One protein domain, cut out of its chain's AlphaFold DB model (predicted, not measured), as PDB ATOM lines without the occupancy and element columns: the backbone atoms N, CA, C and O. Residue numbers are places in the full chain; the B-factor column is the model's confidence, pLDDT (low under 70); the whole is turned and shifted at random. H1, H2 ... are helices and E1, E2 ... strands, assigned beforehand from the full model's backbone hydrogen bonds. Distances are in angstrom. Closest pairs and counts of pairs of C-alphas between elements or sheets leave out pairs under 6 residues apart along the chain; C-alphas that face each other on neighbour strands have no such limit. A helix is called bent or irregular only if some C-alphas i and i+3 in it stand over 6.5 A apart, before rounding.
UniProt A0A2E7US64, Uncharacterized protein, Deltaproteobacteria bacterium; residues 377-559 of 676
ATOM      1  N   ILE A 377     134.404 139.008 128.834       89.81
ATOM      2  CA  ILE A 377     135.420 138.123 129.402       89.81
ATOM      3  C   ILE A 377     134.780 137.182 130.436       89.81
ATOM      4  O   ILE A 377     133.656 137.453 130.878       89.81
ATOM      5  N   PRO A 378     135.469 136.104 130.853       90.50
ATOM      6  CA  PRO A 378     134.977 135.204 131.892       90.50
ATOM      7  C   PRO A 378     134.625 135.911 133.215       90.50
ATOM      8  O   PRO A 378     135.214 136.929 133.589       90.50
ATOM      9  N   ASP A 379     133.645 135.360 133.937       88.50
ATOM     10  CA  ASP A 379     133.185 135.885 135.236       88.50
ATOM     11  C   ASP A 379     134.232 135.725 136.352       88.50
ATOM     12  O   ASP A 379     134.170 136.436 137.354       88.50
ATOM     13  N   ASP A 380     135.164 134.788 136.181       90.38
ATOM     14  CA  ASP A 380     136.235 134.443 137.115       90.38
ATOM     15  C   ASP A 380     137.564 135.155 136.814       90.38
ATOM     16  O   ASP A 380     138.589 134.811 137.393       90.38
ATOM     17  N   ALA A 381     137.554 136.161 135.937       91.88
ATOM     18  CA  ALA A 381     138.684 137.053 135.699       91.88
ATOM     19  C   ALA A 381     138.468 138.389 136.421       91.88
ATOM     20  O   ALA A 381     137.409 139.004 136.265       91.88
ATOM     21  N   LEU A 382     139.468 138.856 137.171       93.62
ATOM     22  CA  LEU A 382     139.448 140.129 137.899       93.62
ATOM     23  C   LEU A 382     140.547 141.057 137.381       93.62
ATOM     24  O   LEU A 382     141.696 140.631 137.270       93.62
ATOM     25  N   LEU A 383     140.222 142.324 137.104       95.25
ATOM     26  CA  LEU A 383     141.229 143.319 136.716       95.25
ATOM     27  C   LEU A 383     141.762 144.082 137.930       95.25
ATOM     28  O   LEU A 383     140.989 144.718 138.652       95.25
ATOM     29  N   ALA A 384     143.080 144.072 138.109       95.44
ATOM     30  CA  ALA A 384     143.773 144.777 139.177       95.44
ATOM     31  C   ALA A 384     144.688 145.906 138.663       95.44
ATOM     32  O   ALA A 384     145.258 145.807 137.573       95.44
ATOM     33  N   ASP A 385     144.852 146.957 139.466       95.38
ATOM     34  CA  ASP A 385     145.849 148.025 139.284       95.38
ATOM     35  C   ASP A 385     146.647 148.206 140.587       95.38
ATOM     36  O   ASP A 385     146.125 148.680 141.597       95.38
ATOM     37  N   PHE A 386     147.910 147.783 140.587       93.50
ATOM     38  CA  PHE A 386     148.749 147.732 141.790       93.50
ATOM     39  C   PHE A 386     149.514 149.030 142.078       93.50
ATOM     40  O   PHE A 386     150.170 149.132 143.114       93.50
ATOM     41  N   PHE A 387     149.454 150.018 141.181       93.06
ATOM     42  CA  PHE A 387     150.324 151.195 141.235       93.06
ATOM     43  C   PHE A 387     149.522 152.493 141.137       93.06
ATOM     44  O   PHE A 387     149.916 153.443 140.458       93.06
ATOM     45  N   VAL A 388     148.379 152.554 141.826       91.19
ATOM     46  CA  VAL A 388     147.526 153.744 141.818       91.19
ATOM     47  C   VAL A 388     148.161 154.835 142.672       91.19
ATOM     48  O   VAL A 388     147.966 154.909 143.886       91.19
ATOM     49  N   GLU A 389     148.917 155.714 142.025       88.56
ATOM     50  CA  GLU A 389     149.493 156.884 142.680       88.56
ATOM     51  C   GLU A 389     148.393 157.793 143.225       88.56
ATOM     52  O   GLU A 389     147.461 158.209 142.523       88.56
ATOM     53  N   SER A 390     148.498 158.111 144.508       76.62
ATOM     54  CA  SER A 390     147.539 158.978 145.179       76.62
ATOM     55  C   SER A 390     148.207 159.778 146.277       76.62
ATOM     56  O   SER A 390     149.283 159.422 146.752       76.62
ATOM     57  N   TRP A 391     147.570 160.879 146.674       68.56
ATOM     58  CA  TRP A 391     148.029 161.657 147.816       68.56
ATOM     59  C   TRP A 391     148.218 160.725 149.020       68.56
ATOM     60  O   TRP A 391     147.324 159.914 149.294       68.56
ATOM     61  N   PRO A 392     149.362 160.798 149.716       59.84
ATOM     62  CA  PRO A 392     150.376 161.868 149.760       59.84
ATOM     63  C   PRO A 392     151.604 161.687 148.840       59.84
ATOM     64  O   PRO A 392     152.721 162.043 149.212       59.84
ATOM     65  N   HIS A 393     151.445 161.117 147.646       67.38
ATOM     66  CA  HIS A 393     152.546 160.978 146.690       67.38
ATOM     67  C   HIS A 393     153.182 162.337 146.315       67.38
ATOM     68  O   HIS A 393     152.439 163.292 146.068       67.38
ATOM     69  N   PRO A 394     154.526 162.431 146.182       57.66
ATOM     70  CA  PRO A 394     155.213 163.677 145.884       57.66
ATOM     71  C   PRO A 394     154.740 164.384 144.639       57.66
ATOM     72  O   PRO A 394     154.903 165.587 144.675       57.66
ATOM     73  N   THR A 395     154.202 163.671 143.631       61.12
ATOM     74  CA  THR A 395     153.720 164.185 142.328       61.12
ATOM     75  C   THR A 395     152.190 164.158 142.119       61.12
ATOM     76  O   THR A 395     151.697 164.692 141.123       61.12
ATOM     77  N   THR A 396     151.417 163.561 143.045       63.50
ATOM     78  CA  THR A 396     149.952 163.456 142.921       63.50
ATOM     79  C   THR A 396     149.186 164.134 144.063       63.50
ATOM     80  O   THR A 396     149.294 163.771 145.230       63.50
ATOM     81  N   ARG A 397     148.263 165.031 143.690       60.88
ATOM     82  CA  ARG A 397     147.359 165.767 144.607       60.88
ATOM     83  C   ARG A 397     145.930 165.230 144.671       60.88
ATOM     84  O   ARG A 397     145.046 165.850 145.258       60.88
ATOM     85  N   THR A 398     145.657 164.127 143.986       65.25
ATOM     86  CA  THR A 398     144.326 163.509 143.976       65.25
ATOM     87  C   THR A 398     144.249 162.504 145.122       65.25
ATOM     88  O   THR A 398     145.149 161.675 145.258       65.25
ATOM     89  N   SER A 399     143.190 162.555 145.939       67.81
ATOM     90  CA  SER A 399     143.015 161.595 147.038       67.81
ATOM     91  C   SER A 399     142.936 160.160 146.526       67.81
ATOM     92  O   SER A 399     142.438 159.907 145.423       67.81
ATOM     93  N   ALA A 400     143.345 159.217 147.376       75.44
ATOM     94  CA  ALA A 400     143.188 157.786 147.146       75.44
ATOM     95  C   ALA A 400     141.755 157.434 146.707       75.44
ATOM     96  O   ALA A 400     141.564 156.803 145.672       75.44
ATOM     97  N   ASN A 401     140.734 157.950 147.400       74.81
ATOM     98  CA  ASN A 401     139.328 157.687 147.067       74.81
ATOM     99  C   ASN A 401     138.939 158.174 145.663       74.81
ATOM    100  O   ASN A 401     138.218 157.479 144.946       74.81
ATOM    101  N   THR A 402     139.389 159.361 145.250       75.94
ATOM    102  CA  THR A 402     139.091 159.882 143.908       75.94
ATOM    103  C   THR A 402     139.826 159.086 142.832       75.94
ATOM    104  O   THR A 402     139.231 158.783 141.798       75.94
ATOM    105  N   GLN A 403     141.077 158.688 143.079       83.75
ATOM    106  CA  GLN A 403     141.819 157.831 142.151       83.75
ATOM    107  C   GLN A 403     141.167 156.454 142.008       83.75
ATOM    108  O   GLN A 403     140.920 156.013 140.889       83.75
ATOM    109  N   LEU A 404     140.786 155.820 143.120       84.50
ATOM    110  CA  LEU A 404     140.059 154.550 143.123       84.50
ATOM    111  C   LEU A 404     138.762 154.653 142.310       84.50
ATOM    112  O   LEU A 404     138.534 153.862 141.401       84.50
ATOM    113  N   LYS A 405     137.948 155.691 142.538       80.00
ATOM    114  CA  LYS A 405     136.719 155.931 141.760       80.00
ATOM    115  C   LYS A 405     136.975 156.046 140.252       80.00
ATOM    116  O   LYS A 405     136.196 155.512 139.462       80.00
ATOM    117  N   ARG A 406     138.066 156.706 139.841       84.12
ATOM    118  CA  ARG A 406     138.478 156.782 138.427       84.12
ATOM    119  C   ARG A 406     138.889 155.417 137.879       84.12
ATOM    120  O   ARG A 406     138.535 155.099 136.751       84.12
ATOM    121  N   ARG A 407     139.592 154.599 138.665       89.81
ATOM    122  CA  ARG A 407     139.971 153.231 138.274       89.81
ATOM    123  C   ARG A 407     138.761 152.313 138.124       89.81
ATOM    124  O   ARG A 407     138.692 151.593 137.132       89.81
ATOM    125  N   GLY A 408     137.763 152.434 138.998       88.94
ATOM    126  CA  GLY A 408     136.483 151.738 138.835       88.94
ATOM    127  C   GLY A 408     135.810 152.051 137.492       88.94
ATOM    128  O   GLY A 408     135.381 151.143 136.788       88.94
ATOM    129  N   ALA A 409     135.809 153.319 137.065       86.88
ATOM    130  CA  ALA A 409     135.287 153.730 135.753       86.88
ATOM    131  C   ALA A 409     136.106 153.216 134.546       86.88
ATOM    132  O   ALA A 409     135.642 153.307 133.406       86.88
ATOM    133  N   LEU A 410     137.307 152.680 134.785       89.12
ATOM    134  CA  LEU A 410     138.162 152.005 133.801       89.12
ATOM    135  C   LEU A 410     138.061 150.472 133.890       89.12
ATOM    136  O   LEU A 410     138.880 149.774 133.293       89.12
ATOM    137  N   GLY A 411     137.082 149.949 134.635       90.12
ATOM    138  CA  GLY A 411     136.848 148.514 134.795       90.12
ATOM    139  C   GLY A 411     137.790 147.814 135.768       90.12
ATOM    140  O   GLY A 411     137.806 146.587 135.799       90.12
ATOM    141  N   VAL A 412     138.591 148.564 136.530       92.31
ATOM    142  CA  VAL A 412     139.427 147.997 137.592       92.31
ATOM    143  C   VAL A 412     138.529 147.593 138.754       92.31
ATOM    144  O   VAL A 412     137.679 148.366 139.190       92.31
ATOM    145  N   GLU A 413     138.742 146.381 139.250       90.44
ATOM    146  CA  GLU A 413     137.932 145.750 140.293       90.44
ATOM    147  C   GLU A 413     138.731 145.613 141.601       90.44
ATOM    148  O   GLU A 413     138.146 145.626 142.681       90.44
ATOM    149  N   TRP A 414     140.067 145.588 141.543       91.62
ATOM    150  CA  TRP A 414     140.949 145.697 142.711       91.62
ATOM    151  C   TRP A 414     142.063 146.709 142.460       91.62
ATOM    152  O   TRP A 414     142.665 146.723 141.393       91.62
ATOM    153  N   ALA A 415     142.364 147.560 143.431       91.88
ATOM    154  CA  ALA A 415     143.430 148.533 143.290       91.88
ATOM    155  C   ALA A 415     144.245 148.697 144.571       91.88
ATOM    156  O   ALA A 415     143.699 148.690 145.677       91.88
ATOM    157  N   ILE A 416     145.549 148.903 144.397       90.81
ATOM    158  CA  ILE A 416     146.459 149.287 145.473       90.81
ATOM    159  C   ILE A 416     146.832 150.754 145.297       90.81
ATOM    160  O   ILE A 416     147.397 151.138 144.272       90.81
ATOM    161  N   THR A 417     146.535 151.577 146.299       89.06
ATOM    162  CA  THR A 417     146.979 152.971 146.323       89.06
ATOM    163  C   THR A 417     148.380 153.072 146.895       89.06
ATOM    164  O   THR A 417     148.641 152.557 147.979       89.06
ATOM    165  N   VAL A 418     149.286 153.739 146.188       88.50
ATOM    166  CA  VAL A 418     150.703 153.824 146.562       88.50
ATOM    167  C   VAL A 418     151.176 155.271 146.658       88.50
ATOM    168  O   VAL A 418     150.638 156.169 146.004       88.50
ATOM    169  N   GLY A 419     152.202 155.474 147.483       80.56
ATOM    170  CA  GLY A 419     152.944 156.718 147.625       80.56
ATOM    171  C   GLY A 419     154.443 156.441 147.802       80.56
ATOM    172  O   GLY A 419     154.811 155.391 148.332       80.56
ATOM    173  N   ASP A 420     155.305 157.364 147.367       82.00
ATOM    174  CA  ASP A 420     156.762 157.216 147.488       82.00
ATOM    175  C   ASP A 420     157.222 157.490 148.918       82.00
ATOM    176  O   ASP A 420     157.091 158.606 149.418       82.00
ATOM    177  N   HIS A 421     157.757 156.460 149.576       72.00
ATOM    178  CA  HIS A 421     158.167 156.457 150.985       72.00
ATOM    179  C   HIS A 421     157.049 156.859 151.958       72.00
ATOM    180  O   HIS A 421     157.310 157.279 153.087       72.00
ATOM    181  N   VAL A 422     155.794 156.722 151.526       70.81
ATOM    182  CA  VAL A 422     154.611 157.143 152.272       70.81
ATOM    183  C   VAL A 422     153.444 156.182 152.043       70.81
ATOM    184  O   VAL A 422     153.334 155.533 151.005       70.81
ATOM    185  N   VAL A 423     152.544 156.103 153.021       73.94
ATOM    186  CA  VAL A 423     151.347 155.248 152.985       73.94
ATOM    187  C   VAL A 423     150.126 156.080 152.587       73.94
ATOM    188  O   VAL A 423     149.675 156.933 153.348       73.94
ATOM    189  N   ALA A 424     149.574 155.821 151.399       66.88
ATOM    190  CA  ALA A 424     148.412 156.537 150.868       66.88
ATOM    191  C   ALA A 424     147.089 155.950 151.378       66.88
ATOM    192  O   ALA A 424     146.504 155.051 150.764       66.88
ATOM    193  N   ALA A 425     146.631 156.441 152.533       64.25
ATOM    194  CA  ALA A 425     145.417 155.953 153.179       64.25
ATOM    195  C   ALA A 425     144.182 156.136 152.278       64.25
ATOM    196  O   ALA A 425     143.822 157.251 151.899       64.25
ATOM    197  N   ALA A 426     143.513 155.026 151.962       62.75
ATOM    198  CA  ALA A 426     142.195 155.026 151.339       62.75
ATOM    199  C   ALA A 426     141.132 154.764 152.414       62.75
ATOM    200  O   ALA A 426     141.273 153.834 153.213       62.75
ATOM    201  N   ASP A 427     140.042 155.536 152.420       57.22
ATOM    202  CA  ASP A 427     138.867 155.172 153.214       57.22
ATOM    203  C   ASP A 427     138.099 154.094 152.445       57.22
ATOM    204  O   ASP A 427     137.227 154.373 151.616       57.22
ATOM    205  N   VAL A 428     138.457 152.839 152.722       49.50
ATOM    206  CA  VAL A 428     137.885 151.629 152.108       49.50
ATOM    207  C   VAL A 428     136.352 151.581 152.254       49.50
ATOM    208  O   VAL A 428     135.683 150.832 151.543       49.50
ATOM    209  N   SER A 429     135.756 152.380 153.150       41.34
ATOM    210  CA  SER A 429     134.313 152.387 153.398       41.34
ATOM    211  C   SER A 429     133.467 153.145 152.359       41.34
ATOM    212  O   SER A 429     132.254 152.921 152.321       41.34
ATOM    213  N   GLN A 430     134.060 153.995 151.504       40.00
ATOM    214  CA  GLN A 430     133.306 154.900 150.614       40.00
ATOM    215  C   GLN A 430     133.174 154.468 149.145       40.00
ATOM    216  O   GLN A 430     132.320 154.999 148.428       40.00
ATOM    217  N   THR A 431     133.984 153.532 148.656       49.12
ATOM    218  CA  THR A 431     133.747 152.878 147.358       49.12
ATOM    219  C   THR A 431     132.681 151.805 147.557       49.12
ATOM    220  O   THR A 431     132.732 151.072 148.541       49.12
ATOM    221  N   SER A 432     131.655 151.757 146.695       45.81
ATOM    222  CA  SER A 432     130.538 150.812 146.835       45.81
ATOM    223  C   SER A 432     131.091 149.416 147.126       45.81
ATOM    224  O   SER A 432     131.916 148.904 146.375       45.81
ATOM    225  N   ARG A 433     130.653 148.801 148.233       46.12
ATOM    226  CA  ARG A 433     131.137 147.495 148.728       46.12
ATOM    227  C   ARG A 433     131.095 146.342 147.703       46.12
ATOM    228  O   ARG A 433     131.539 145.250 148.037       46.12
ATOM    229  N   ASN A 434     130.566 146.567 146.499       53.81
ATOM    230  CA  ASN A 434     130.309 145.549 145.492       53.81
ATOM    231  C   ASN A 434     131.195 145.641 144.231       53.81
ATOM    232  O   ASN A 434     131.269 144.636 143.531       53.81
ATOM    233  N   ASP A 435     131.874 146.766 143.940       67.69
ATOM    234  CA  ASP A 435     132.439 146.975 142.586       67.69
ATOM    235  C   ASP A 435     133.958 147.208 142.527       67.69
ATOM    236  O   ASP A 435     134.575 146.842 141.530       67.69
ATOM    237  N   LEU A 436     134.569 147.782 143.571       83.19
ATOM    238  CA  LEU A 436     136.014 148.028 143.627       83.19
ATOM    239  C   LEU A 436     136.560 147.826 145.042       83.19
ATOM    240  O   LEU A 436     136.101 148.462 145.995       83.19
ATOM    241  N   TRP A 437     137.592 146.997 145.161       83.94
ATOM    242  CA  TRP A 437     138.355 146.810 146.392       83.94
ATOM    243  C   TRP A 437     139.597 147.705 146.387       83.94
ATOM    244  O   TRP A 437     140.341 147.727 145.411       83.94
ATOM    245  N   GLY A 438     139.821 148.442 147.475       83.94
ATOM    246  CA  GLY A 438     141.002 149.283 147.660       83.94
ATOM    247  C   GLY A 438     141.869 148.764 148.802       83.94
ATOM    248  O   GLY A 438     141.362 148.553 149.905       83.94
ATOM    249  N   THR A 439     143.163 148.600 148.551       85.12
ATOM    250  CA  THR A 439     144.179 148.314 149.573       85.12
ATOM    251  C   THR A 439     145.215 149.432 149.553       85.12
ATOM    252  O   THR A 439     145.509 149.998 148.505       85.12
ATOM    253  N   THR A 440     145.799 149.754 150.701       84.88
ATOM    254  CA  THR A 440     146.881 150.737 150.763       84.88
ATOM    255  C   THR A 440     148.242 150.047 150.694       84.88
ATOM    256  O   THR A 440     148.514 149.100 151.434       84.88
ATOM    257  N   GLY A 441     149.100 150.547 149.814       87.44
ATOM    258  CA  GLY A 441     150.486 150.150 149.635       87.44
ATOM    259  C   GLY A 441     151.470 151.281 149.951       87.44
ATOM    260  O   GLY A 441     151.086 152.391 150.325       87.44
ATOM    261  N   ALA A 442     152.752 150.987 149.764       86.19
ATOM    262  CA  ALA A 442     153.839 151.954 149.743       86.19
ATOM    263  C   ALA A 442     154.832 151.585 148.644       86.19
ATOM    264  O   ALA A 442     155.030 150.402 148.346       86.19
ATOM    265  N   ARG A 443     155.467 152.598 148.063       89.06
ATOM    266  CA  ARG A 443     156.488 152.446 147.034       89.06
ATOM    267  C   ARG A 443     157.806 153.010 147.541       89.06
ATOM    268  O   ARG A 443     157.852 154.082 148.130       89.06
ATOM    269  N   ALA A 444     158.875 152.268 147.330       88.25
ATOM    270  CA  ALA A 444     160.236 152.640 147.650       88.25
ATOM    271  C   ALA A 444     161.007 152.763 146.331       88.25
ATOM    272  O   ALA A 444     161.536 151.757 145.847       88.25
ATOM    273  N   PRO A 445     161.036 153.956 145.709       85.31
ATOM    274  CA  PRO A 445     161.979 154.214 144.634       85.31
ATOM    275  C   PRO A 445     163.403 154.199 145.208       85.31
ATOM    276  O   PRO A 445     163.695 154.845 146.216       85.31
ATOM    277  N   THR A 446     164.293 153.432 144.587       86.31
ATOM    278  CA  THR A 446     165.719 153.368 144.931       86.31
ATOM    279  C   THR A 446     166.552 153.612 143.675       86.31
ATOM    280  O   THR A 446     166.045 153.497 142.560       86.31
ATOM    281  N   GLU A 447     167.846 153.905 143.822       89.00
ATOM    282  CA  GLU A 447     168.754 153.971 142.660       89.00
ATOM    283  C   GLU A 447     168.907 152.610 141.944       89.00
ATOM    284  O   GLU A 447     169.392 152.554 140.819       89.00
ATOM    285  N   TRP A 448     168.478 151.525 142.597       92.75
ATOM    286  CA  TRP A 448     168.577 150.147 142.127       92.75
ATOM    287  C   TRP A 448     167.268 149.658 141.504       92.75
ATOM    288  O   TRP A 448     167.191 148.488 141.186       92.75
ATOM    289  N   GLY A 449     166.231 150.493 141.385       93.56
ATOM    290  CA  GLY A 449     164.891 150.086 140.947       93.56
ATOM    291  C   GLY A 449     163.817 150.349 141.999       93.56
ATOM    292  O   GLY A 449     164.044 151.030 143.005       93.56
ATOM    293  N   THR A 450     162.622 149.819 141.773       93.69
ATOM    294  CA  THR A 450     161.427 150.147 142.558       93.69
ATOM    295  C   THR A 450     160.907 148.940 143.318       93.69
ATOM    296  O   THR A 450     160.689 147.880 142.737       93.69
ATOM    297  N   ILE A 451     160.615 149.126 144.606       94.12
ATOM    298  CA  ILE A 451     159.960 148.111 145.438       94.12
ATOM    299  C   ILE A 451     158.599 148.639 145.876       94.12
ATOM    300  O   ILE A 451     158.512 149.648 146.569       94.12
ATOM    301  N   THR A 452     157.526 147.958 145.500       94.00
ATOM    302  CA  THR A 452     156.171 148.245 145.987       94.00
ATOM    303  C   THR A 452     155.761 147.166 146.974       94.00
ATOM    304  O   THR A 452     155.980 145.986 146.711       94.00
ATOM    305  N   SER A 453     155.156 147.532 148.104       92.06
ATOM    306  CA  SER A 453     154.613 146.539 149.033       92.06
ATOM    307  C   SER A 453     153.289 146.945 149.665       92.06
ATOM    308  O   SER A 453     152.947 148.126 149.714       92.06
ATOM    309  N   TRP A 454     152.517 145.957 150.117       89.75
ATOM    310  CA  TRP A 454     151.208 146.116 150.768       89.75
ATOM    311  C   TRP A 454     150.848 144.839 151.551       89.75
ATOM    312  O   TRP A 454     151.462 143.804 151.313       89.75
ATOM    313  N   PRO A 455     149.862 144.851 152.466       84.88
ATOM    314  CA  PRO A 455     149.083 145.997 152.927       84.88
ATOM    315  C   PRO A 455     149.832 146.841 153.962       84.88
ATOM    316  O   PRO A 455     150.305 146.342 154.981       84.88
ATOM    317  N   TRP A 456     149.855 148.153 153.758       79.50
ATOM    318  CA  TRP A 456     150.254 149.109 154.787       79.50
ATOM    319  C   TRP A 456     149.021 149.683 155.484       79.50
ATOM    320  O   TRP A 456     147.954 149.818 154.888       79.50
ATOM    321  N   SER A 457     149.163 150.046 156.759       67.94
ATOM    322  CA  SER A 457     148.119 150.768 157.489       67.94
ATOM    323  C   SER A 457     148.684 152.061 158.058       67.94
ATOM    324  O   SER A 457     149.769 152.048 158.638       67.94
ATOM    325  N   ALA A 458     147.925 153.154 157.955       51.50
ATOM    326  CA  ALA A 458     148.277 154.432 158.579       51.50
ATOM    327  C   ALA A 458     148.432 154.310 160.112       51.50
ATOM    328  O   ALA A 458     149.194 155.044 160.732       51.50
ATOM    329  N   ASN A 459     147.774 153.314 160.719       48.81
ATOM    330  CA  ASN A 459     147.829 153.025 162.155       48.81
ATOM    331  C   ASN A 459     149.036 152.163 162.585       48.81
ATOM    332  O   ASN A 459     149.213 151.917 163.784       48.81
ATOM    333  N   ALA A 460     149.865 151.674 161.654       48.22
ATOM    334  CA  ALA A 460     151.067 150.908 161.981       48.22
ATOM    335  C   ALA A 460     152.147 151.844 162.556       48.22
ATOM    336  O   ALA A 460     152.993 152.365 161.842       48.22
ATOM    337  N   ARG A 461     152.098 152.067 163.876       40.78
ATOM    338  CA  ARG A 461     153.002 152.929 164.658       40.78
ATOM    339  C   ARG A 461     154.496 152.684 164.374       40.78
ATOM    340  O   ARG A 461     155.085 151.770 164.948       40.78
ATOM    341  N   ALA A 462     155.084 153.541 163.539       35.41
ATOM    342  CA  ALA A 462     156.408 154.174 163.627       35.41
ATOM    343  C   ALA A 462     156.628 154.936 162.305       35.41
ATOM    344  O   ALA A 462     156.639 154.308 161.254       35.41
ATOM    345  N   ALA A 463     156.810 156.258 162.381       37.38
ATOM    346  CA  ALA A 463     156.719 157.244 161.294       37.38
ATOM    347  C   ALA A 463     155.273 157.571 160.891       37.38
ATOM    348  O   ALA A 463     154.535 156.726 160.400       37.38
ATOM    349  N   GLN A 464     154.885 158.835 161.055       41.09
ATOM    350  CA  GLN A 464     153.585 159.398 160.666       41.09
ATOM    351  C   GLN A 464     153.355 159.416 159.129       41.09
ATOM    352  O   GLN A 464     152.461 160.100 158.658       41.09
ATOM    353  N   TRP A 465     154.118 158.611 158.365       51.16
ATOM    354  CA  TRP A 465     153.885 158.245 156.957       51.16
ATOM    355  C   TRP A 465     154.181 156.759 156.633       51.16
ATOM    356  O   TRP A 465     154.319 156.399 155.473       51.16
ATOM    357  N   GLY A 466     154.252 155.874 157.632       54.12
ATOM    358  CA  GLY A 466     154.069 154.418 157.527       54.12
ATOM    359  C   GLY A 466     155.099 153.555 156.769       54.12
ATOM    360  O   GLY A 466     155.284 152.413 157.184       54.12
ATOM    361  N   ALA A 467     155.778 154.044 155.724       64.56
ATOM    362  CA  ALA A 467     156.773 153.282 154.964       64.56
ATOM    363  C   ALA A 467     158.209 153.629 155.414       64.56
ATOM    364  O   ALA A 467     158.498 154.795 155.689       64.56
ATOM    365  N   PRO A 468     159.124 152.652 155.522       71.06
ATOM    366  CA  PRO A 468     160.511 152.912 155.886       71.06
ATOM    367  C   PRO A 468     161.259 153.724 154.817       71.06
ATOM    368  O   PRO A 468     161.009 153.566 153.623       71.06
ATOM    369  N   ASP A 469     162.220 154.551 155.238       73.81
ATOM    370  CA  ASP A 469     163.147 155.202 154.308       73.81
ATOM    371  C   ASP A 469     164.177 154.183 153.805       73.81
ATOM    372  O   ASP A 469     164.866 153.537 154.598       73.81
ATOM    373  N   THR A 470     164.256 154.022 152.487       79.44
ATOM    374  CA  THR A 470     165.099 153.027 151.809       79.44
ATOM    375  C   THR A 470     166.159 153.661 150.914       79.44
ATOM    376  O   THR A 470     166.866 152.931 150.227       79.44
ATOM    377  N   ARG A 471     166.259 154.997 150.872       79.50
ATOM    378  CA  ARG A 471     167.061 155.707 149.857       79.50
ATOM    379  C   ARG A 471     168.554 155.384 149.912       79.50
ATOM    380  O   ARG A 471     169.185 155.331 148.865       79.50
ATOM    381  N   ASP A 472     169.079 155.113 151.104       82.19
ATOM    382  CA  ASP A 472     170.499 154.806 151.327       82.19
ATOM    383  C   ASP A 472     170.784 153.294 151.465       82.19
ATOM    384  O   ASP A 472     171.868 152.902 151.902       82.19
ATOM    385  N   LEU A 473     169.808 152.430 151.155       87.31
ATOM    386  CA  LEU A 473     169.923 150.979 151.326       87.31
ATOM    387  C   LEU A 473     170.244 150.273 150.009       87.31
ATOM    388  O   LEU A 473     169.728 150.629 148.950       87.31
ATOM    389  N   GLY A 474     171.032 149.199 150.094       91.94
ATOM    390  CA  GLY A 474     171.220 148.289 148.962       91.94
ATOM    391  C   GLY A 474     169.922 147.547 148.592       91.94
ATOM    392  O   GLY A 474     168.995 147.473 149.403       91.94
ATOM    393  N   PRO A 475     169.852 146.900 147.415       94.12
ATOM    394  CA  PRO A 475     168.607 146.353 146.861       94.12
ATOM    395  C   PRO A 475     168.002 145.272 147.763       94.12
ATOM    396  O   PRO A 475     166.789 145.224 147.972       94.12
ATOM    397  N   HIS A 476     168.848 144.433 148.364       93.44
ATOM    398  CA  HIS A 476     168.424 143.393 149.299       93.44
ATOM    399  C   HIS A 476     168.002 143.939 150.663       93.44
ATOM    400  O   HIS A 476     167.079 143.401 151.270       93.44
ATOM    401  N   GLU A 477     168.671 144.981 151.158       91.81
ATOM    402  CA  GLU A 477     168.331 145.619 152.433       91.81
ATOM    403  C   GLU A 477     167.010 146.377 152.314       91.81
ATOM    404  O   GLU A 477     166.150 146.244 153.183       91.81
ATOM    405  N   ALA A 478     166.810 147.086 151.199       90.31
ATOM    406  CA  ALA A 478     165.556 147.742 150.865       90.31
ATOM    407  C   ALA A 478     164.408 146.727 150.739       90.31
ATOM    408  O   ALA A 478     163.365 146.920 151.361       90.31
ATOM    409  N   LEU A 479     164.601 145.607 150.024       92.25
ATOM    410  CA  LEU A 479     163.575 144.559 149.916       92.25
ATOM    411  C   LEU A 479     163.271 143.924 151.274       92.25
ATOM    412  O   LEU A 479     162.106 143.747 151.630       92.25
ATOM    413  N   ALA A 480     164.302 143.612 152.062       89.56
ATOM    414  CA  ALA A 480     164.112 143.103 153.410       89.56
ATOM    415  C   ALA A 480     163.361 144.118 154.281       89.56
ATOM    416  O   ALA A 480     162.491 143.733 155.043       89.56
ATOM    417  N   LEU A 481     163.610 145.417 154.160       87.00
ATOM    418  CA  LEU A 481     162.882 146.412 154.943       87.00
ATOM    419  C   LEU A 481     161.420 146.575 154.483       87.00
ATOM    420  O   LEU A 481     160.526 146.741 155.313       87.00
ATOM    421  N   MET A 482     161.174 146.465 153.177       86.81
ATOM    422  CA  MET A 482     159.844 146.569 152.569       86.81
ATOM    423  C   MET A 482     159.003 145.288 152.683       86.81
ATOM    424  O   MET A 482     157.783 145.370 152.535       86.81
ATOM    425  N   GLY A 483     159.626 144.131 152.959       81.19
ATOM    426  CA  GLY A 483     158.965 142.819 153.034       81.19
ATOM    427  C   GLY A 483     159.159 142.023 154.335       81.19
ATOM    428  O   GLY A 483     158.291 141.233 154.716       81.19
ATOM    429  N   ALA A 484     160.262 142.198 155.072       57.78
ATOM    430  CA  ALA A 484     160.624 141.312 156.181       57.78
ATOM    431  C   ALA A 484     159.817 141.604 157.456       57.78
ATOM    432  O   ALA A 484     160.129 142.483 158.258       57.78
ATOM    433  N   GLY A 485     158.804 140.764 157.686       51.66
ATOM    434  CA  GLY A 485     158.275 140.483 159.024       51.66
ATOM    435  C   GLY A 485     156.818 140.859 159.284       51.66
ATOM    436  O   GLY A 485     156.384 140.750 160.429       51.66
ATOM    437  N   ARG A 486     156.054 141.296 158.274       57.12
ATOM    438  CA  ARG A 486     154.687 141.826 158.477       57.12
ATOM    439  C   ARG A 486     153.600 141.241 157.567       57.12
ATOM    440  O   ARG A 486     152.528 141.825 157.490       57.12
ATOM    441  N   SER A 487     153.846 140.094 156.925       76.25
ATOM    442  CA  SER A 487     152.907 139.513 155.946       76.25
ATOM    443  C   SER A 487     152.605 140.479 154.791       76.25
ATOM    444  O   SER A 487     151.456 140.612 154.377       76.25
ATOM    445  N   LEU A 488     153.634 141.198 154.323       87.50
ATOM    446  CA  LEU A 488     153.525 142.109 153.187       87.50
ATOM    447  C   LEU A 488     153.840 141.357 151.898       87.50
ATOM    448  O   LEU A 488     154.821 140.622 151.842       87.50
ATOM    449  N   THR A 489     153.024 141.593 150.879       92.25
ATOM    450  CA  THR A 489     153.323 141.276 149.487       92.25
ATOM    451  C   THR A 489     154.290 142.316 148.939       92.25
ATOM    452  O   THR A 489     154.123 143.508 149.199       92.25
ATOM    453  N   THR A 490     155.281 141.873 148.173       94.44
ATOM    454  CA  THR A 490     156.330 142.699 147.574       94.44
ATOM    455  C   THR A 490     156.405 142.498 146.065       94.44
ATOM    456  O   THR A 490     156.448 141.375 145.564       94.44
ATOM    457  N   VAL A 491     156.458 143.603 145.329       97.00
ATOM    458  CA  VAL A 491     156.647 143.626 143.879       97.00
ATOM    459  C   VAL A 491     157.864 144.468 143.563       97.00
ATOM    460  O   VAL A 491     157.976 145.597 144.042       97.00
ATOM    461  N   VAL A 492     158.761 143.918 142.757       97.44
ATOM    462  CA  VAL A 492     159.968 144.601 142.280       97.44
ATOM    463  C   VAL A 492     159.873 144.830 140.777       97.44
ATOM    464  O   VAL A 492     159.166 144.085 140.102       97.44
ATOM    465  N   ASP A 493     160.544 145.842 140.238       97.69
ATOM    466  CA  ASP A 493     160.688 146.011 138.788       97.69
ATOM    467  C   ASP A 493     161.939 145.305 138.239       97.69
ATOM    468  O   ASP A 493     162.721 144.691 138.971       97.69
ATOM    469  N   THR A 494     162.090 145.340 136.916       97.38
ATOM    470  CA  THR A 494     163.218 144.744 136.195       97.38
ATOM    471  C   THR A 494     164.561 145.365 136.570       97.38
ATOM    472  O   THR A 494     165.528 144.626 136.747       97.38
ATOM    473  N   ASP A 495     164.596 146.680 136.801       97.25
ATOM    474  CA  ASP A 495     165.786 147.405 137.263       97.25
ATOM    475  C   ASP A 495     166.315 146.808 138.586       97.25
ATOM    476  O   ASP A 495     167.509 146.522 138.722       97.25
ATOM    477  N   TRP A 496     165.413 146.502 139.533       96.94
ATOM    478  CA  TRP A 496     165.776 145.836 140.790       96.94
ATOM    479  C   TRP A 496     166.361 144.445 140.582       96.94
ATOM    480  O   TRP A 496     167.337 144.093 141.245       96.94
ATOM    481  N   VAL A 497     165.803 143.649 139.668       97.31
ATOM    482  CA  VAL A 497     166.299 142.292 139.382       97.31
ATOM    483  C   VAL A 497     167.730 142.328 138.855       97.31
ATOM    484  O   VAL A 497     168.573 141.560 139.323       97.31
ATOM    485  N   GLU A 498     168.020 143.229 137.917       96.31
ATOM    486  CA  GLU A 498     169.367 143.392 137.367       96.31
ATOM    487  C   GLU A 498     170.367 143.804 138.453       96.31
ATOM    488  O   GLU A 498     171.468 143.252 138.549       96.31
ATOM    489  N   ALA A 499     169.962 144.734 139.318       96.44
ATOM    490  CA  ALA A 499     170.807 145.292 140.362       96.44
ATOM    491  C   ALA A 499     171.013 144.326 141.553       96.44
ATOM    492  O   ALA A 499     172.079 144.310 142.173       96.44
ATOM    493  N   ALA A 500     170.020 143.482 141.853       95.81
ATOM    494  CA  ALA A 500     170.064 142.449 142.889       95.81
ATOM    495  C   ALA A 500     170.960 141.250 142.521       95.81
ATOM    496  O   ALA A 500     171.283 140.428 143.381       95.81
ATOM    497  N   GLY A 501     171.370 141.126 141.256       95.00
ATOM    498  CA  GLY A 501     172.183 140.010 140.785       95.00
ATOM    499  C   GLY A 501     171.408 138.683 140.733       95.00
ATOM    500  O   GLY A 501     170.178 138.666 140.749       95.00
ATOM    501  N   PRO A 502     172.097 137.532 140.642       95.12
ATOM    502  CA  PRO A 502     171.441 136.268 140.335       95.12
ATOM    503  C   PRO A 502     170.584 135.744 141.510       95.12
ATOM    504  O   PRO A 502     171.038 135.800 142.660       95.12
ATOM    505  N   PRO A 503     169.407 135.128 141.261       94.75
ATOM    506  CA  PRO A 503     168.424 134.800 142.303       94.75
ATOM    507  C   PRO A 503     168.910 133.925 143.453       94.75
ATOM    508  O   PRO A 503     168.460 134.064 144.585       94.75
ATOM    509  N   HIS A 504     169.880 133.045 143.200       92.94
ATOM    510  CA  HIS A 504     170.459 132.185 144.235       92.94
ATOM    511  C   HIS A 504     171.236 132.955 145.322       92.94
ATOM    512  O   HIS A 504     171.650 132.353 146.312       92.94
ATOM    513  N   THR A 505     171.466 134.258 145.132       92.81
ATOM    514  CA  THR A 505     172.123 135.145 146.104       92.81
ATOM    515  C   THR A 505     171.142 135.978 146.924       92.81
ATOM    516  O   THR A 505     171.547 136.583 147.916       92.81
ATOM    517  N   TRP A 506     169.858 135.993 146.556       93.50
ATOM    518  CA  TRP A 506     168.868 136.847 147.197       93.50
ATOM    519  C   TRP A 506     168.541 136.335 148.607       93.50
ATOM    520  O   TRP A 506     168.123 135.185 148.762       93.50
ATOM    521  N   PRO A 507     168.695 137.162 149.659       90.06
ATOM    522  CA  PRO A 507     168.366 136.744 151.020       90.06
ATOM    523  C   PRO A 507     166.851 136.646 151.249       90.06
ATOM    524  O   PRO A 507     166.407 135.883 152.107       90.06
ATOM    525  N   VAL A 508     166.070 137.420 150.490       90.50
ATOM    526  CA  VAL A 508     164.604 137.429 150.471       90.50
ATOM    527  C   VAL A 508     164.173 137.448 149.010       90.50
ATOM    528  O   VAL A 508     164.713 138.225 148.224       90.50
ATOM    529  N   GLN A 509     163.228 136.583 148.649       91.88
ATOM    530  CA  GLN A 509     162.645 136.553 147.312       91.88
ATOM    531  C   GLN A 509     161.410 137.470 147.285       91.88
ATOM    532  O   GLN A 509     160.596 137.364 148.205       91.88
ATOM    533  N   PRO A 510     161.260 138.353 146.281       94.81
ATOM    534  CA  PRO A 510     160.033 139.127 146.104       94.81
ATOM    535  C   PRO A 510     158.860 138.221 145.699       94.81
ATOM    536  O   PRO A 510     159.072 137.108 145.217       94.81
ATOM    537  N   ASP A 511     157.623 138.689 145.859       94.94
ATOM    538  CA  ASP A 511     156.429 137.912 145.496       94.94
ATOM    539  C   ASP A 511     156.099 138.015 143.999       94.94
ATOM    540  O   ASP A 511     155.669 137.036 143.381       94.94
ATOM    541  N   ALA A 512     156.330 139.186 143.396       96.94
ATOM    542  CA  ALA A 512     156.049 139.427 141.984       96.94
ATOM    543  C   ALA A 512     157.093 140.324 141.297       96.94
ATOM    544  O   ALA A 512     157.839 141.063 141.943       96.94
ATOM    545  N   LEU A 513     157.097 140.267 139.966       98.12
ATOM    546  CA  LEU A 513     157.865 141.122 139.066       98.12
ATOM    547  C   LEU A 513     156.913 142.045 138.297       98.12
ATOM    548  O   LEU A 513     155.951 141.577 137.685       98.12
ATOM    549  N   HIS A 514     157.198 143.343 138.303       98.06
ATOM    550  CA  HIS A 514     156.503 144.342 137.505       98.06
ATOM    551  C   HIS A 514     157.144 144.463 136.117       98.06
ATOM    552  O   HIS A 514     158.286 144.905 135.997       98.06
ATOM    553  N   LEU A 515     156.386 144.111 135.080       97.38
ATOM    554  CA  LEU A 515     156.721 144.375 133.683       97.38
ATOM    555  C   LEU A 515     156.064 145.685 133.254       97.38
ATOM    556  O   LEU A 515     154.837 145.798 133.268       97.38
ATOM    557  N   LYS A 516     156.867 146.667 132.852       94.50
ATOM    558  CA  LYS A 516     156.379 147.949 132.327       94.50
ATOM    559  C   LYS A 516     155.955 147.772 130.865       94.50
ATOM    560  O   LYS A 516     154.963 148.361 130.430       94.50
ATOM    561  N   THR A 517     156.689 146.945 130.120       95.12
ATOM    562  CA  THR A 517     156.498 146.686 128.684       95.12
ATOM    563  C   THR A 517     156.876 145.245 128.310       95.12
ATOM    564  O   THR A 517     157.368 144.486 129.142       95.12
ATOM    565  N   LEU A 518     156.684 144.856 127.045       95.19
ATOM    566  CA  LEU A 518     157.169 143.564 126.536       95.19
ATOM    567  C   LEU A 518     158.704 143.491 126.431       95.19
ATOM    568  O   LEU A 518     159.249 142.387 126.432       95.19
ATOM    569  N   ASP A 519     159.405 144.629 126.404       96.12
ATOM    570  CA  ASP A 519     160.875 144.667 126.363       96.12
ATOM    571  C   ASP A 519     161.507 144.158 127.673       96.12
ATOM    572  O   ASP A 519     162.679 143.790 127.692       96.12
ATOM    573  N   ASP A 520     160.719 144.065 128.748       96.50
ATOM    574  CA  ASP A 520     161.125 143.524 130.049       96.50
ATOM    575  C   ASP A 520     161.163 141.979 130.083       96.50
ATOM    576  O   ASP A 520     161.698 141.378 131.019       96.50
ATOM    577  N   LEU A 521     160.597 141.297 129.075       96.62
ATOM    578  CA  LEU A 521     160.463 139.834 129.067       96.62
ATOM    579  C   LEU A 521     161.773 139.041 129.126       96.62
ATOM    580  O   LEU A 521     161.786 138.027 129.828       96.62
ATOM    581  N   PRO A 522     162.871 139.449 128.460       97.19
ATOM    582  CA  PRO A 522     164.139 138.733 128.563       97.19
ATOM    583  C   PRO A 522     164.615 138.568 130.012       97.19
ATOM    584  O   PRO A 522     165.060 137.485 130.384       97.19
ATOM    585  N   ILE A 523     164.424 139.586 130.860       96.81
ATOM    586  CA  ILE A 523     164.792 139.534 132.284       96.81
ATOM    587  C   ILE A 523     163.946 138.488 133.018       96.81
ATOM    588  O   ILE A 523     164.463 137.717 133.827       96.81
ATOM    589  N   TYR A 524     162.647 138.402 132.714       96.69
ATOM    590  CA  TYR A 524     161.790 137.364 133.283       96.69
ATOM    591  C   TYR A 524     162.199 135.958 132.827       96.69
ATOM    592  O   TYR A 524     162.254 135.040 133.646       96.69
ATOM    593  N   PHE A 525     162.535 135.775 131.548       96.25
ATOM    594  CA  PHE A 525     162.986 134.483 131.025       96.25
ATOM    595  C   PHE A 525     164.298 134.032 131.673       96.25
ATOM    596  O   PHE A 525     164.400 132.879 132.090       96.25
ATOM    597  N   ASP A 526     165.241 134.952 131.884       95.75
ATOM    598  CA  ASP A 526     166.490 134.677 132.600       95.75
ATOM    599  C   ASP A 526     166.250 134.241 134.059       95.75
ATOM    600  O   ASP A 526     166.985 133.401 134.592       95.75
ATOM    601  N   LEU A 527     165.214 134.770 134.724       95.50
ATOM    602  CA  LEU A 527     164.800 134.308 136.054       95.50
ATOM    603  C   LEU A 527     164.220 132.891 136.013       95.50
ATOM    604  O   LEU A 527     164.561 132.060 136.863       95.50
ATOM    605  N   LEU A 528     163.370 132.596 135.028       94.12
ATOM    606  CA  LEU A 528     162.762 131.275 134.855       94.12
ATOM    607  C   LEU A 528     163.804 130.201 134.536       94.12
ATOM    608  O   LEU A 528     163.751 129.113 135.116       94.12
ATOM    609  N   ASP A 529     164.792 130.520 133.700       92.19
ATOM    610  CA  ASP A 529     165.924 129.640 133.386       92.19
ATOM    611  C   ASP A 529     166.819 129.386 134.616       92.19
ATOM    612  O   ASP A 529     167.467 128.342 134.735       92.19
ATOM    613  N   GLN A 530     166.775 130.291 135.599       91.94
ATOM    614  CA  GLN A 530     167.367 130.141 136.932       91.94
ATOM    615  C   GLN A 530     166.386 129.583 137.980       91.94
ATOM    616  O   GLN A 530     166.663 129.634 139.181       91.94
ATOM    617  N   TRP A 531     165.255 129.015 137.550       90.38
ATOM    618  CA  TRP A 531     164.236 128.372 138.395       90.38
ATOM    619  C   TRP A 531     163.529 129.294 139.386       90.38
ATOM    620  O   TRP A 531     162.961 128.831 140.381       90.38
ATOM    621  N   THR A 532     163.535 130.590 139.095       92.19
ATOM    622  CA  THR A 532     162.901 131.628 139.899       92.19
ATOM    623  C   THR A 532     161.650 132.104 139.179       92.19
ATOM    624  O   THR A 532     161.689 132.984 138.331       92.19
ATOM    625  N   SER A 533     160.518 131.483 139.506       90.81
ATOM    626  CA  SER A 533     159.211 131.889 138.991       90.81
ATOM    627  C   SER A 533     158.573 132.879 139.962       90.81
ATOM    628  O   SER A 533     158.257 132.528 141.101       90.81
ATOM    629  N   LEU A 534     158.434 134.121 139.508       94.19
ATOM    630  CA  LEU A 534     157.682 135.181 140.175       94.19
ATOM    631  C   LEU A 534     156.326 135.342 139.487       94.19
ATOM    632  O   LEU A 534     156.207 135.059 138.287       94.19
ATOM    633  N   ALA A 535     155.322 135.801 140.235       96.06
ATOM    634  CA  ALA A 535     154.089 136.272 139.619       96.06
ATOM    635  C   ALA A 535     154.393 137.498 138.745       96.06
ATOM    636  O   ALA A 535     155.269 138.297 139.076       96.06
ATOM    637  N   LEU A 536     153.676 137.656 137.638       97.19
ATOM    638  CA  LEU A 536     153.791 138.831 136.782       97.19
ATOM    639  C   LEU A 536     152.728 139.865 137.131       97.19
ATOM    640  O   LEU A 536     151.542 139.550 137.247       97.19
ATOM    641  N   VAL A 537     153.159 141.110 137.253       97.75
ATOM    642  CA  VAL A 537     152.314 142.285 137.438       97.75
ATOM    643  C   VAL A 537     152.639 143.271 136.316       97.75
ATOM    644  O   VAL A 537     153.796 143.388 135.929       97.75
ATOM    645  N   GLY A 538     151.640 143.948 135.756       96.62
ATOM    646  CA  GLY A 538     151.834 144.948 134.698       96.62
ATOM    647  C   GLY A 538     151.277 146.322 135.073       96.62
ATOM    648  O   GLY A 538     150.872 146.515 136.223       96.62
ATOM    649  N   PRO A 539     151.153 147.248 134.098       94.56
ATOM    650  CA  PRO A 539     150.409 148.497 134.280       94.56
ATOM    651  C   PRO A 539     148.977 148.242 134.764       94.56
ATOM    652  O   PRO A 539     148.409 149.012 135.533       94.56
ATOM    653  N   ARG A 540     148.400 147.125 134.315       95.75
ATOM    654  CA  ARG A 540     147.285 146.429 134.949       95.75
ATOM    655  C   ARG A 540     147.620 144.946 135.011       95.75
ATOM    656  O   ARG A 540     148.549 144.474 134.350       95.75
ATOM    657  N   THR A 541     146.827 144.202 135.767       97.75
ATOM    658  CA  THR A 541     147.021 142.763 135.913       97.75
ATOM    659  C   THR A 541     145.688 142.045 135.937       97.75
ATOM    660  O   THR A 541     144.826 142.362 136.753       97.75
ATOM    661  N   TRP A 542     145.522 141.048 135.076       97.19
ATOM    662  CA  TRP A 542     144.426 140.097 135.212       97.19
ATOM    663  C   TRP A 542     144.765 139.055 136.273       97.19
ATOM    664  O   TRP A 542     145.872 138.518 136.286       97.19
ATOM    665  N   LEU A 543     143.800 138.748 137.131       95.62
ATOM    666  CA  LEU A 543     143.847 137.635 138.071       95.62
ATOM    667  C   LEU A 543     142.824 136.593 137.622       95.62
ATOM    668  O   LEU A 543     141.632 136.898 137.534       95.62
ATOM    669  N   ASP A 544     143.293 135.390 137.298       94.00
ATOM    670  CA  ASP A 544     142.425 134.281 136.892       94.00
ATOM    671  C   ASP A 544     141.808 133.597 138.109       94.00
ATOM    672  O   ASP A 544     142.407 133.615 139.178       94.00
ATOM    673  N   GLY A 545     140.661 132.938 137.951       90.69
ATOM    674  CA  GLY A 545     140.004 132.122 138.973       90.69
ATOM    675  C   GLY A 545     139.636 132.871 140.259       90.69
ATOM    676  O   GLY A 545     139.757 132.299 141.346       90.69
ATOM    677  N   VAL A 546     139.251 134.146 140.171       89.81
ATOM    678  CA  VAL A 546     138.810 134.940 141.328       89.81
ATOM    679  C   VAL A 546     137.287 135.045 141.342       89.81
ATOM    680  O   VAL A 546     136.686 135.668 140.466       89.81
ATOM    681  N   ASP A 547     136.643 134.454 142.354       82.56
ATOM    682  CA  ASP A 547     135.189 134.541 142.501       82.56
ATOM    683  C   ASP A 547     134.788 135.882 143.130       82.56
ATOM    684  O   ASP A 547     134.925 136.134 144.330       82.56
ATOM    685  N   ARG A 548     134.220 136.751 142.296       74.56
ATOM    686  CA  ARG A 548     133.738 138.076 142.699       74.56
ATOM    687  C   ARG A 548     132.595 138.043 143.717       74.56
ATOM    688  O   ARG A 548     132.295 139.066 144.325       74.56
ATOM    689  N   ARG A 549     131.920 136.902 143.885       72.31
ATOM    690  CA  ARG A 549     130.702 136.761 144.701       72.31
ATOM    691  C   ARG A 549     130.987 136.304 146.134       72.31
ATOM    692  O   ARG A 549     130.058 136.272 146.941       72.31
ATOM    693  N   THR A 550     132.227 135.923 146.449       72.25
ATOM    694  CA  THR A 550     132.626 135.351 147.745       72.25
ATOM    695  C   THR A 550     133.514 136.319 148.540       72.25
ATOM    696  O   THR A 550     133.009 137.277 149.120       72.25
ATOM    697  N   MET A 551     134.825 136.074 148.600       70.44
ATOM    698  CA  MET A 551     135.832 136.876 149.300       70.44
ATOM    699  C   MET A 551     136.894 137.340 148.305       70.44
ATOM    700  O   MET A 551     138.080 137.068 148.469       70.44
ATOM    701  N   ALA A 552     136.452 138.064 147.278       72.81
ATOM    702  CA  ALA A 552     137.291 138.472 146.158       72.81
ATOM    703  C   ALA A 552     138.641 139.119 146.539       72.81
ATOM    704  O   ALA A 552     139.614 138.786 145.876       72.81
ATOM    705  N   PRO A 553     138.783 139.941 147.606       76.75
ATOM    706  CA  PRO A 553     140.104 140.443 148.010       76.75
ATOM    707  C   PRO A 553     141.081 139.339 148.434       76.75
ATOM    708  O   PRO A 553     142.236 139.337 148.026       76.75
ATOM    709  N   VAL A 554     140.610 138.367 149.223       83.69
ATOM    710  CA  VAL A 554     141.429 137.230 149.676       83.69
ATOM    711  C   VAL A 554     141.754 136.315 148.498       83.69
ATOM    712  O   VAL A 554     142.865 135.805 148.380       83.69
ATOM    713  N   ASP A 555     140.785 136.117 147.609       87.44
ATOM    714  CA  ASP A 555     140.951 135.296 146.415       87.44
ATOM    715  C   ASP A 555     141.901 135.952 145.403       87.44
ATOM    716  O   ASP A 555     142.660 135.241 144.748       87.44
ATOM    717  N   ALA A 556     141.911 137.285 145.329       89.81
ATOM    718  CA  ALA A 556     142.819 138.073 144.507       89.81
ATOM    719  C   ALA A 556     144.267 138.026 145.025       89.81
ATOM    720  O   ALA A 556     145.178 137.734 144.251       89.81
ATOM    721  N   GLU A 557     144.490 138.227 146.329       89.00
ATOM    722  CA  GLU A 557     145.823 138.055 146.937       89.00
ATOM    723  C   GLU A 557     146.334 136.622 146.764       89.00
ATOM    724  O   GLU A 557     147.487 136.391 146.400       89.00
ATOM    725  N   ARG A 558     145.453 135.636 146.950       90.31
ATOM    726  CA  ARG A 558     145.779 134.231 146.710       90.31
ATOM    727  C   ARG A 558     146.129 133.960 145.248       90.31
ATOM    728  O   ARG A 558     147.113 133.274 145.004       90.31
ATOM    729  N   ALA A 559     145.381 134.510 144.290       92.38
ATOM    730  CA  ALA A 559     145.697 134.384 142.868       92.38
ATOM    731  C   ALA A 559     147.082 134.960 142.540       92.38
ATOM    732  O   ALA A 559     147.823 134.358 141.768       92.38
TER     733      ALA A 559
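What this domain is: This is residues 377 to 559 of the 676 residues of an uncharacterized protein of Deltaproteobacteria bacterium (UniProt A0A2E7US64). Two twisted sheets, E4 to E8 and the smaller E3, E2, E1, E9, are partly face to face with their strands crossed, and two tight links of the chain join them. H1 covers one face of the smaller sheet and H5 part of its other face; H2 and H3 are on one face of the larger sheet, and H4 only grazes it. The printed part has 183 residues, with five named helices and nine named strands in the order E1 H1 E2 E3 E4 E5 H2 E6 H3 E7 H4 E8 E9 H5. The sheets, in the orders E4 E5 E6 E7 E8 and E3 E2 E1 E9, are both mixed, and the class is mixed, helices and strands, with 88 of the 183 residues in named elements, under half. The whole is compact, with a radius of gyration of the C-alphas of 16.1 A and spans of 44 by 41 by 28 A.

Where its parts are: E1, residues 382 to 389, begins at C-alpha 382 at (139.448, 140.129, 137.899) and is 20.1 A long. H1, residues 400 to 408, measures 12.3 A, and E2 is residues 414 to 418. E3, residues 437 to 440, runs on into E4, residues 442 to 446, at 49 degrees; C-alpha 442 is at (153.839, 151.954, 149.743). E5, residues 449 to 454, measures 17.3 A. H2 is residues 475 to 483, E6 489 to 493, H3 494 to 500 and E7 512 to 514. H4, residues 518 to 529, measures 17.8 A and is irregular: C-alphas 519 and 522 are 7.1 A apart. E8 is residues 535 to 537, E9 540 to 543, and H5, residues 552 to 559, ends at C-alpha 559 at (145.697, 134.384, 142.868).

How they stand to each other: In the smaller sheet E1 is parallel to E2, with N 416 and O 385 2.9 A apart, and antiparallel to E9, with N 384 and O 541 2.8 A apart. E3 is parallel to E2, with N 415 and O 437 at 2.8 A. H1 and H5 lie on opposite faces of this sheet, an arrangement of three layers, each at a height of 8.7 A. H1 lies over E2 and E1, and the C-alphas of Ala 400 and Thr 417, the closest of H1 and E2, are 6.2 A apart. The two sheets form a sandwich, two sheets face to face, with strands at 57 degrees. In the larger sheet E4 and E5 form a hairpin, with N 444 and O 451 at 2.8 A. E5 and E6 are antiparallel, with N 452 and O 491 at 2.8 A; E6 and E7 are parallel, with N 514 and O 492 at 2.8 A; E7 and E8 are parallel, with N 513 and O 535 at 2.8 A. H2 runs along the strands at a height of 8.7 A, on the same face as H3. H2 and H3 touch, closest at the C-alphas of Pro 475 and Ala 500, 5.8 A. H4 touches H3 with residues 520 to 523 alone, closest at the C-alphas of Thr 494 and Asp 520, 6.6 A. E1, H1, E2, then E6, H3, E7 and E7, H4, E8 are strand-helix-strand units, two parallel neighbour strands with a helix between, each with a right-handed crossover. Every O i to N i+4 pair is within hydrogen-bond range in H1, H2, H3 and H5; in H4 5 of 8 are.

The domain as a whole: The C-alphas farthest apart are those of Pro 378 and Asp 472, 45.0 A. The printed part has no cut. The links E2 to E3, E5 to H2 and H3 to E7 are long. The mean pLDDT of the printed part is 82.9; under 70 are residues 391 to 399, 424 to 435, 457 to 467 and 484 to 486.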